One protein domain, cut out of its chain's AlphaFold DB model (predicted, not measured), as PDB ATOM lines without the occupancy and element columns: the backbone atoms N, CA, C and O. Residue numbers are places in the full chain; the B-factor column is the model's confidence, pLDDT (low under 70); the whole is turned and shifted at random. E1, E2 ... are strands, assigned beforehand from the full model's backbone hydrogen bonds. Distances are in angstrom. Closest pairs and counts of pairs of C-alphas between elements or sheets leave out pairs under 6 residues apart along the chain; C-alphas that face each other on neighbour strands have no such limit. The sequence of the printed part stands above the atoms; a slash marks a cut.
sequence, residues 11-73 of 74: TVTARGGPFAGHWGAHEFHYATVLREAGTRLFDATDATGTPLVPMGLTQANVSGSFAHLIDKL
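AT A GLANCE: This is residues 11 to 73 of the 74 residues of a protein of Rhodobacterales bacterium (UniProt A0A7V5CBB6). What shape? A strongly twisted antiparallel sheet, E5 E4 E3 E1 E2 E6, curls like part of an open barrel. What parts? The printed part, all strand, has 63 residues with strands E1 to E6 in order. It is compact, 27 by 26 by 18 A, with radius of gyration of the C-alphas 11.3 A.

HOW THE PARTS SIT: What pairs? E1, residues 11 to 14, and E2, residues 21 to 27, form a hairpin, with N 12 to O 23 2.9 A. What follows? E3, residues 39 to 46, E4, residues 55 to 59, and E5, residues 62 to 64, form a meander, successive antiparallel neighbours, with N 55 to O 42 2.9 A and N 57 to O 64 2.8 A.

IN THESE COORDINATES: Where first? C-alpha 11 is at (118.368, -38.739, -13.320). Where last? E6, residues 67 to 72, ends at C-alpha 72, (126.533, -35.230, -9.782).

THE WHOLE: Any cut? The printed part has no cut, and link E2 to E3 is long. Low pLDDT? No printed residue is under 70.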
ATOM      1  N   THR A  11     117.502 -38.525 -14.483       98.06
ATOM      2  CA  THR A  11     118.368 -38.739 -13.320       98.06
ATOM      3  C   THR A  11     118.717 -40.215 -13.258       98.06
ATOM      4  O   THR A  11     117.875 -41.065 -13.559       98.06
ATOM      5  N   VAL A  12     119.970 -40.528 -12.942       98.25
ATOM      6  CA  VAL A  12     120.442 -41.910 -12.840       98.25
ATOM      7  C   VAL A  12     121.211 -42.135 -11.549       98.25
ATOM      8  O   VAL A  12     121.944 -41.264 -11.085       98.25
ATOM      9  N   THR A  13     121.062 -43.322 -10.971       98.31
ATOM     10  CA  THR A  13     121.749 -43.713  -9.737       98.31
ATOM     11  C   THR A  13     122.512 -45.002  -9.966       98.31
ATOM     12  O   THR A  13     121.910 -46.032 -10.267       98.31
ATOM     13  N   ALA A  14     123.830 -44.965  -9.785       97.69
ATOM     14  CA  ALA A  14     124.651 -46.168  -9.722       97.69
ATOM     15  C   ALA A  14     124.905 -46.534  -8.261       97.69
ATOM     16  O   ALA A  14     125.343 -45.714  -7.453       97.69
ATOM     17  N   ARG A  15     124.634 -47.795  -7.921       92.12
ATOM     18  CA  ARG A  15     124.705 -48.302  -6.540       92.12
ATOM     19  C   ARG A  15     126.120 -48.677  -6.096       92.12
ATOM     20  O   ARG A  15     126.332 -48.938  -4.918       92.12
ATOM     21  N   GLY A  16     127.079 -48.722  -7.018       92.06
ATOM     22  CA  GLY A  16     128.450 -49.127  -6.735       92.06
ATOM     23  C   GLY A  16     129.379 -48.936  -7.930       92.06
ATOM     24  O   GLY A  16     128.981 -48.414  -8.973       92.06
ATOM     25  N   GLY A  17     130.625 -49.376  -7.767       92.44
ATOM     26  CA  GLY A  17     131.658 -49.229  -8.789       92.44
ATOM     27  C   GLY A  17     132.123 -47.774  -8.971       92.44
ATOM     28  O   GLY A  17     131.826 -46.915  -8.141       92.44
ATOM     29  N   PRO A  18     132.860 -47.477 -10.053       92.50
ATOM     30  CA  PRO A  18     133.479 -46.165 -10.262       92.50
ATOM     31  C   PRO A  18     132.468 -45.028 -10.483       92.50
ATOM     32  O   PRO A  18     132.817 -43.864 -10.314       92.50
ATOM     33  N   PHE A  19     131.222 -45.357 -10.832       95.38
ATOM     34  CA  PHE A  19     130.146 -44.388 -11.047       95.38
ATOM     35  C   PHE A  19     129.208 -44.248  -9.844       95.38
ATOM     36  O   PHE A  19     128.186 -43.579  -9.971       95.38
ATOM     37  N   ALA A  20     129.518 -44.871  -8.700       96.44
ATOM     38  CA  ALA A  20     128.670 -44.817  -7.512       96.44
ATOM     39  C   ALA A  20     128.257 -43.372  -7.186       96.44
ATOM     40  O   ALA A  20     129.105 -42.487  -7.042       96.44
ATOM     41  N   GLY A  21     126.949 -43.140  -7.094       97.12
ATOM     42  CA  GLY A  21     126.388 -41.808  -6.900       97.12
ATOM     43  C   GLY A  21     125.115 -41.570  -7.702       97.12
ATOM     44  O   GLY A  21     124.632 -42.448  -8.425       97.12
ATOM     45  N   HIS A  22     124.583 -40.363  -7.543       97.75
ATOM     46  CA  HIS A  22     123.411 -39.864  -8.245       97.75
ATOM     47  C   HIS A  22     123.837 -38.792  -9.251       97.75
ATOM     48  O   HIS A  22     124.688 -37.957  -8.941       97.75
ATOM     49  N   TRP A  23     123.278 -38.834 -10.457       98.38
ATOM     50  CA  TRP A  23     123.757 -38.041 -11.584       98.38
ATOM     51  C   TRP A  23     122.608 -37.478 -12.408       98.38
ATOM     52  O   TRP A  23     121.612 -38.157 -12.667       98.38
ATOM     53  N   GLY A  24     122.800 -36.256 -12.894       98.19
ATOM     54  CA  GLY A  24     122.057 -35.727 -14.020       98.19
ATOM     55  C   GLY A  24     122.619 -36.358 -15.285       98.19
ATOM     56  O   GLY A  24     123.834 -36.505 -15.425       98.19
ATOM     57  N   ALA A  25     121.749 -36.760 -16.201       97.88
ATOM     58  CA  ALA A  25     122.160 -37.408 -17.435       97.88
ATOM     59  C   ALA A  25     121.202 -37.087 -18.582       97.88
ATOM     60  O   ALA A  25     120.104 -36.556 -18.396       97.88
ATOM     61  N   HIS A  26     121.611 -37.462 -19.786       96.94
ATOM     62  CA  HIS A  26     120.700 -37.569 -20.914       96.94
ATOM     63  C   HIS A  26     120.909 -38.874 -21.681       96.94
ATOM     64  O   HIS A  26     121.962 -39.507 -21.602       96.94
ATOM     65  N   GLU A  27     119.887 -39.282 -22.419       93.56
ATOM     66  CA  GLU A  27     119.935 -40.428 -23.315       93.56
ATOM     67  C   GLU A  27     119.483 -40.001 -24.713       93.56
ATOM     68  O   GLU A  27     118.421 -39.393 -24.891       93.56
ATOM     69  N   PHE A  28     120.303 -40.334 -25.707       89.81
ATOM     70  CA  PHE A  28     119.981 -40.192 -27.121       89.81
ATOM     71  C   PHE A  28     120.838 -41.156 -27.943       89.81
ATOM     72  O   PHE A  28     122.065 -41.114 -27.865       89.81
ATOM     73  N   HIS A  29     120.213 -42.009 -28.755       84.81
ATOM     74  CA  HIS A  29     120.930 -42.924 -29.643       84.81
ATOM     75  C   HIS A  29     120.084 -43.324 -30.852       84.81
ATOM     76  O   HIS A  29     118.866 -43.435 -30.769       84.81
ATOM     77  N   TYR A  30     120.745 -43.546 -31.992       87.50
ATOM     78  CA  TYR A  30     120.118 -44.125 -33.191       87.50
ATOM     79  C   TYR A  30     120.085 -45.655 -33.160       87.50
ATOM     80  O   TYR A  30     119.408 -46.283 -33.976       87.50
ATOM     81  N   ALA A  31     120.850 -46.259 -32.251       88.19
ATOM     82  CA  ALA A  31     120.938 -47.699 -32.121       88.19
ATOM     83  C   ALA A  31     119.607 -48.278 -31.623       88.19
ATOM     84  O   ALA A  31     118.856 -47.653 -30.882       88.19
ATOM     85  N   THR A  32     119.314 -49.511 -32.021       87.75
ATOM     86  CA  THR A  32     118.242 -50.290 -31.401       87.75
ATOM     87  C   THR A  32     118.885 -51.378 -30.563       87.75
ATOM     88  O   THR A  32     119.674 -52.173 -31.073       87.75
ATOM     89  N   VAL A  33     118.551 -51.418 -29.276       89.69
ATOM     90  CA  VAL A  33     118.988 -52.501 -28.395       89.69
ATOM     91  C   VAL A  33     118.229 -53.764 -28.784       89.69
ATOM     92  O   VAL A  33     117.035 -53.878 -28.523       89.69
ATOM     93  N   LEU A  34     118.911 -54.708 -29.436       93.94
ATOM     94  CA  LEU A  34     118.322 -56.002 -29.803       93.94
ATOM     95  C   LEU A  34     118.272 -56.962 -28.608       93.94
ATOM     96  O   LEU A  34     117.353 -57.767 -28.488       93.94
ATOM     97  N   ARG A  35     119.280 -56.887 -27.733       93.25
ATOM     98  CA  ARG A  35     119.399 -57.702 -26.524       93.25
ATOM     99  C   ARG A  35     120.368 -57.049 -25.547       93.25
ATOM    100  O   ARG A  35     121.434 -56.588 -25.937       93.25
ATOM    101  N   GLU A  36     120.028 -57.132 -24.272       93.75
ATOM    102  CA  GLU A  36     120.905 -56.841 -23.144       93.75
ATOM    103  C   GLU A  36     120.512 -57.761 -21.981       93.75
ATOM    104  O   GLU A  36     119.332 -58.045 -21.778       93.75
ATOM    105  N   ALA A  37     121.491 -58.293 -21.252       95.44
ATOM    106  CA  ALA A  37     121.252 -59.141 -20.089       95.44
ATOM    107  C   ALA A  37     122.440 -59.036 -19.132       95.44
ATOM    108  O   ALA A  37     123.584 -59.157 -19.564       95.44
ATOM    109  N   GLY A  38     122.163 -58.828 -17.848       96.12
ATOM    110  CA  GLY A  38     123.187 -58.699 -16.816       96.12
ATOM    111  C   GLY A  38     122.758 -57.764 -15.692       96.12
ATOM    112  O   GLY A  38     121.616 -57.298 -15.650       96.12
ATOM    113  N   THR A  39     123.690 -57.486 -14.785       97.06
ATOM    114  CA  THR A  39     123.482 -56.538 -13.688       97.06
ATOM    115  C   THR A  39     123.362 -55.124 -14.237       97.06
ATOM    116  O   THR A  39     124.196 -54.680 -15.026       97.06
ATOM    117  N   ARG A  40     122.321 -54.413 -13.807       97.31
ATOM    118  CA  ARG A  40     122.053 -53.037 -14.227       97.31
ATOM    119  C   ARG A  40     123.073 -52.080 -13.627       97.31
ATOM    120  O   ARG A  40     123.419 -52.201 -12.455       97.31
ATOM    121  N   LEU A  41     123.547 -51.144 -14.446       98.00
ATOM    122  CA  LEU A  41     124.475 -50.107 -13.998       98.00
ATOM    123  C   LEU A  41     123.735 -48.968 -13.284       98.00
ATOM    124  O   LEU A  41     124.187 -48.522 -12.232       98.00
ATOM    125  N   PHE A  42     122.600 -48.532 -13.841       98.25
ATOM    126  CA  PHE A  42     121.831 -47.398 -13.340       98.25
ATOM    127  C   PHE A  42     120.362 -47.741 -13.093       98.25
ATOM    128  O   PHE A  42     119.684 -48.253 -13.986       98.25
ATOM    129  N   ASP A  43     119.849 -47.348 -11.928       98.31
ATOM    130  CA  ASP A  43     118.431 -47.008 -11.775       98.31
ATOM    131  C   ASP A  43     118.187 -45.658 -12.473       98.31
ATOM    132  O   ASP A  43     119.070 -44.798 -12.444       98.31
ATOM    133  N   ALA A  44     117.030 -45.457 -13.112       97.88
ATOM    134  CA  ALA A  44     116.774 -44.263 -13.922       97.88
ATOM    135  C   ALA A  44     115.369 -43.683 -13.714       97.88
ATOM    136  O   ALA A  44     114.390 -44.418 -13.581       97.88
ATOM    137  N   THR A  45     115.269 -42.357 -13.773       98.25
ATOM    138  CA  THR A  45     114.005 -41.624 -13.909       98.25
ATOM    139  C   THR A  45     114.077 -40.666 -15.089       98.25
ATOM    140  O   THR A  45     115.165 -40.285 -15.530       98.25
ATOM    141  N   ASP A  46     112.928 -40.230 -15.597       95.94
ATOM    142  CA  ASP A  46     112.877 -39.070 -16.482       95.94
ATOM    143  C   ASP A  46     113.028 -37.748 -15.704       95.94
ATOM    144  O   ASP A  46     113.218 -37.726 -14.483       95.94
ATOM    145  N   ALA A  47     112.960 -36.633 -16.435       91.31
ATOM    146  CA  ALA A  47     113.109 -35.286 -15.893       91.31
ATOM    147  C   ALA A  47     111.993 -34.862 -14.918       91.31
ATOM    148  O   ALA A  47     112.172 -33.876 -14.210       91.31
ATOM    149  N   THR A  48     110.856 -35.565 -14.877       94.06
ATOM    150  CA  THR A  48     109.769 -35.285 -13.924       94.06
ATOM    151  C   THR A  48     109.819 -36.207 -12.705       94.06
ATOM    152  O   THR A  48     108.967 -36.106 -11.826       94.06
ATOM    153  N   GLY A  49     110.826 -37.085 -12.628       95.19
ATOM    154  CA  GLY A  49     110.975 -38.069 -11.557       95.19
ATOM    155  C   GLY A  49     110.180 -39.352 -11.793       95.19
ATOM    156  O   GLY A  49     110.113 -40.193 -10.898       95.19
ATOM    157  N   THR A  50     109.597 -39.544 -12.979       97.50
ATOM    158  CA  THR A  50     108.894 -40.788 -13.304       97.50
ATOM    159  C   THR A  50     109.914 -41.918 -13.459       97.50
ATOM    160  O   THR A  50     110.851 -41.771 -14.253       97.50
ATOM    161  N   PRO A  51     109.765 -43.052 -12.748       97.69
ATOM    162  CA  PRO A  51     110.664 -44.188 -12.902       97.69
ATOM    163  C   PRO A  51     110.681 -44.715 -14.337       97.69
ATOM    164  O   PRO A  51     109.641 -44.861 -14.981       97.69
ATOM    165  N   LEU A  52     111.874 -45.040 -14.821       96.00
ATOM    166  CA  LEU A  52     112.099 -45.688 -16.106       96.00
ATOM    167  C   LEU A  52     112.669 -47.088 -15.893       96.00
ATOM    168  O   LEU A  52     113.034 -47.484 -14.785       96.00
ATOM    169  N   VAL A  53     112.769 -47.847 -16.983       94.56
ATOM    170  CA  VAL A  53     113.518 -49.102 -16.962       94.56
ATOM    171  C   VAL A  53     114.983 -48.792 -16.608       94.56
ATOM    172  O   VAL A  53     115.556 -47.874 -17.204       94.56
ATOM    173  N   PRO A  54     115.601 -49.540 -15.674       96.62
ATOM    174  CA  PRO A  54     117.023 -49.413 -15.374       96.62
ATOM    175  C   PRO A  54     117.881 -49.576 -16.629       96.62
ATOM    176  O   PRO A  54     117.604 -50.435 -17.470       96.62
ATOM    177  N   MET A  55     118.945 -48.788 -16.741       95.31
ATOM    178  CA  MET A  55     119.721 -48.678 -17.974       95.31
ATOM    179  C   MET A  55     121.199 -49.001 -17.786       95.31
ATOM    180  O   MET A  55     121.769 -48.885 -16.698       95.31
ATOM    181  N   GLY A  56     121.818 -49.411 -18.890       96.12
ATOM    182  CA  GLY A  56     123.197 -49.866 -18.907       96.12
ATOM    183  C   GLY A  56     123.409 -51.181 -18.157       96.12
ATOM    184  O   GLY A  56     122.539 -51.682 -17.436       96.12
ATOM    185  N   LEU A  57     124.599 -51.738 -18.337       97.25
ATOM    186  CA  LEU A  57     125.051 -52.962 -17.697       97.25
ATOM    187  C   LEU A  57     126.424 -52.760 -17.071       97.25
ATOM    188  O   LEU A  57     127.241 -51.966 -17.547       97.25
ATOM    189  N   THR A  58     126.681 -53.522 -16.017       96.50
ATOM    190  CA  THR A  58     127.995 -53.630 -15.397       96.50
ATOM    191  C   THR A  58     128.363 -55.093 -15.183       96.50
ATOM    192  O   THR A  58     127.529 -55.913 -14.794       96.50
ATOM    193  N   GLN A  59     129.619 -55.428 -15.461       95.62
ATOM    194  CA  GLN A  59     130.195 -56.739 -15.199       95.62
ATOM    195  C   GLN A  59     131.670 -56.562 -14.834       95.62
ATOM    196  O   GLN A  59     132.480 -56.161 -15.668       95.62
ATOM    197  N   ALA A  60     132.016 -56.884 -13.584       93.50
ATOM    198  CA  ALA A  60     133.350 -56.677 -13.024       93.50
ATOM    199  C   ALA A  60     133.855 -55.235 -13.245       93.50
ATOM    200  O   ALA A  60     133.302 -54.294 -12.685       93.50
ATOM    201  N   ASN A  61     134.898 -55.055 -14.052       94.12
ATOM    202  CA  ASN A  61     135.511 -53.764 -14.358       94.12
ATOM    203  C   ASN A  61     134.965 -53.104 -15.638       94.12
ATOM    204  O   ASN A  61     135.495 -52.078 -16.058       94.12
ATOM    205  N   VAL A  62     133.928 -53.669 -16.264       95.38
ATOM    206  CA  VAL A  62     133.327 -53.147 -17.497       95.38
ATOM    207  C   VAL A  62     131.954 -52.562 -17.196       95.38
ATOM    208  O   VAL A  62     131.127 -53.180 -16.529       95.38
ATOM    209  N   SER A  63     131.708 -51.357 -17.704       96.44
ATOM    210  CA  SER A  63     130.426 -50.658 -17.607       96.44
ATOM    211  C   SER A  63     130.059 -50.102 -18.978       96.44
ATOM    212  O   SER A  63     130.901 -49.496 -19.637       96.44
ATOM    213  N   GLY A  64     128.820 -50.319 -19.414       95.44
ATOM    214  CA  GLY A  64     128.322 -49.850 -20.706       95.44
ATOM    215  C   GLY A  64     126.902 -49.315 -20.583       95.44
ATOM    216  O   GLY A  64     126.058 -49.941 -19.949       95.44
ATOM    217  N   SER A  65     126.633 -48.148 -21.164       95.56
ATOM    218  CA  SER A  65     125.323 -47.496 -21.123       95.56
ATOM    219  C   SER A  65     125.176 -46.516 -22.286       95.56
ATOM    220  O   SER A  65     126.174 -46.021 -22.801       95.56
ATOM    221  N   PHE A  66     123.932 -46.205 -22.651       95.38
ATOM    222  CA  PHE A  66     123.604 -45.064 -23.512       95.38
ATOM    223  C   PHE A  66     123.357 -43.764 -22.729       95.38
ATOM    224  O   PHE A  66     123.087 -42.728 -23.331       95.38
ATOM    225  N   ALA A  67     123.428 -43.796 -21.393       96.25
ATOM    226  CA  ALA A  67     123.408 -42.581 -20.588       96.25
ATOM    227  C   ALA A  67     124.716 -41.817 -20.785       96.25
ATOM    228  O   ALA A  67     125.788 -42.371 -20.537       96.25
ATOM    229  N   HIS A  68     124.632 -40.538 -21.140       96.88
ATOM    230  CA  HIS A  68     125.754 -39.629 -20.940       96.88
ATOM    231  C   HIS A  68     125.519 -38.845 -19.652       96.88
ATOM    232  O   HIS A  68     124.501 -38.163 -19.504       96.88
ATOM    233  N   LEU A  69     126.450 -38.996 -18.711       97.00
ATOM    234  CA  LEU A  69     126.425 -38.300 -17.430       97.00
ATOM    235  C   LEU A  69     126.809 -36.833 -17.641       97.00
ATOM    236  O   LEU A  69     127.708 -36.535 -18.425       97.00
ATOM    237  N   ILE A  70     126.117 -35.936 -16.945       97.19
ATOM    238  CA  ILE A  70     126.331 -34.487 -17.003       97.19
ATOM    239  C   ILE A  70     127.109 -34.049 -15.763       97.19
ATOM    240  O   ILE A  70     128.244 -33.602 -15.879       97.19
ATOM    241  N   ASP A  71     126.504 -34.204 -14.585       97.44
ATOM    242  CA  ASP A  71     127.109 -33.851 -13.301       97.44
ATOM    243  C   ASP A  71     126.466 -34.656 -12.166       97.44
ATOM    244  O   ASP A  71     125.406 -35.270 -12.345       97.44
ATOM    245  N   LYS A  72     127.107 -34.666 -11.001       96.19
ATOM    246  CA  LYS A  72     126.533 -35.230  -9.782       96.19
ATOM    247  C   LYS A  72     125.343 -34.399  -9.314       96.19
ATOM    248  O   LYS A  72     125.329 -33.175  -9.408       96.19
ATOM    249  N   LEU A  73     124.346 -35.088  -8.779       93.81
ATOM    250  CA  LEU A  73     123.208 -34.478  -8.105       93.81
ATOM    251  C   LEU A  73     123.407 -34.662  -6.600       93.81
ATOM    252  O   LEU A  73     123.162 -35.753  -6.083       93.81
TER     253      LEU A  73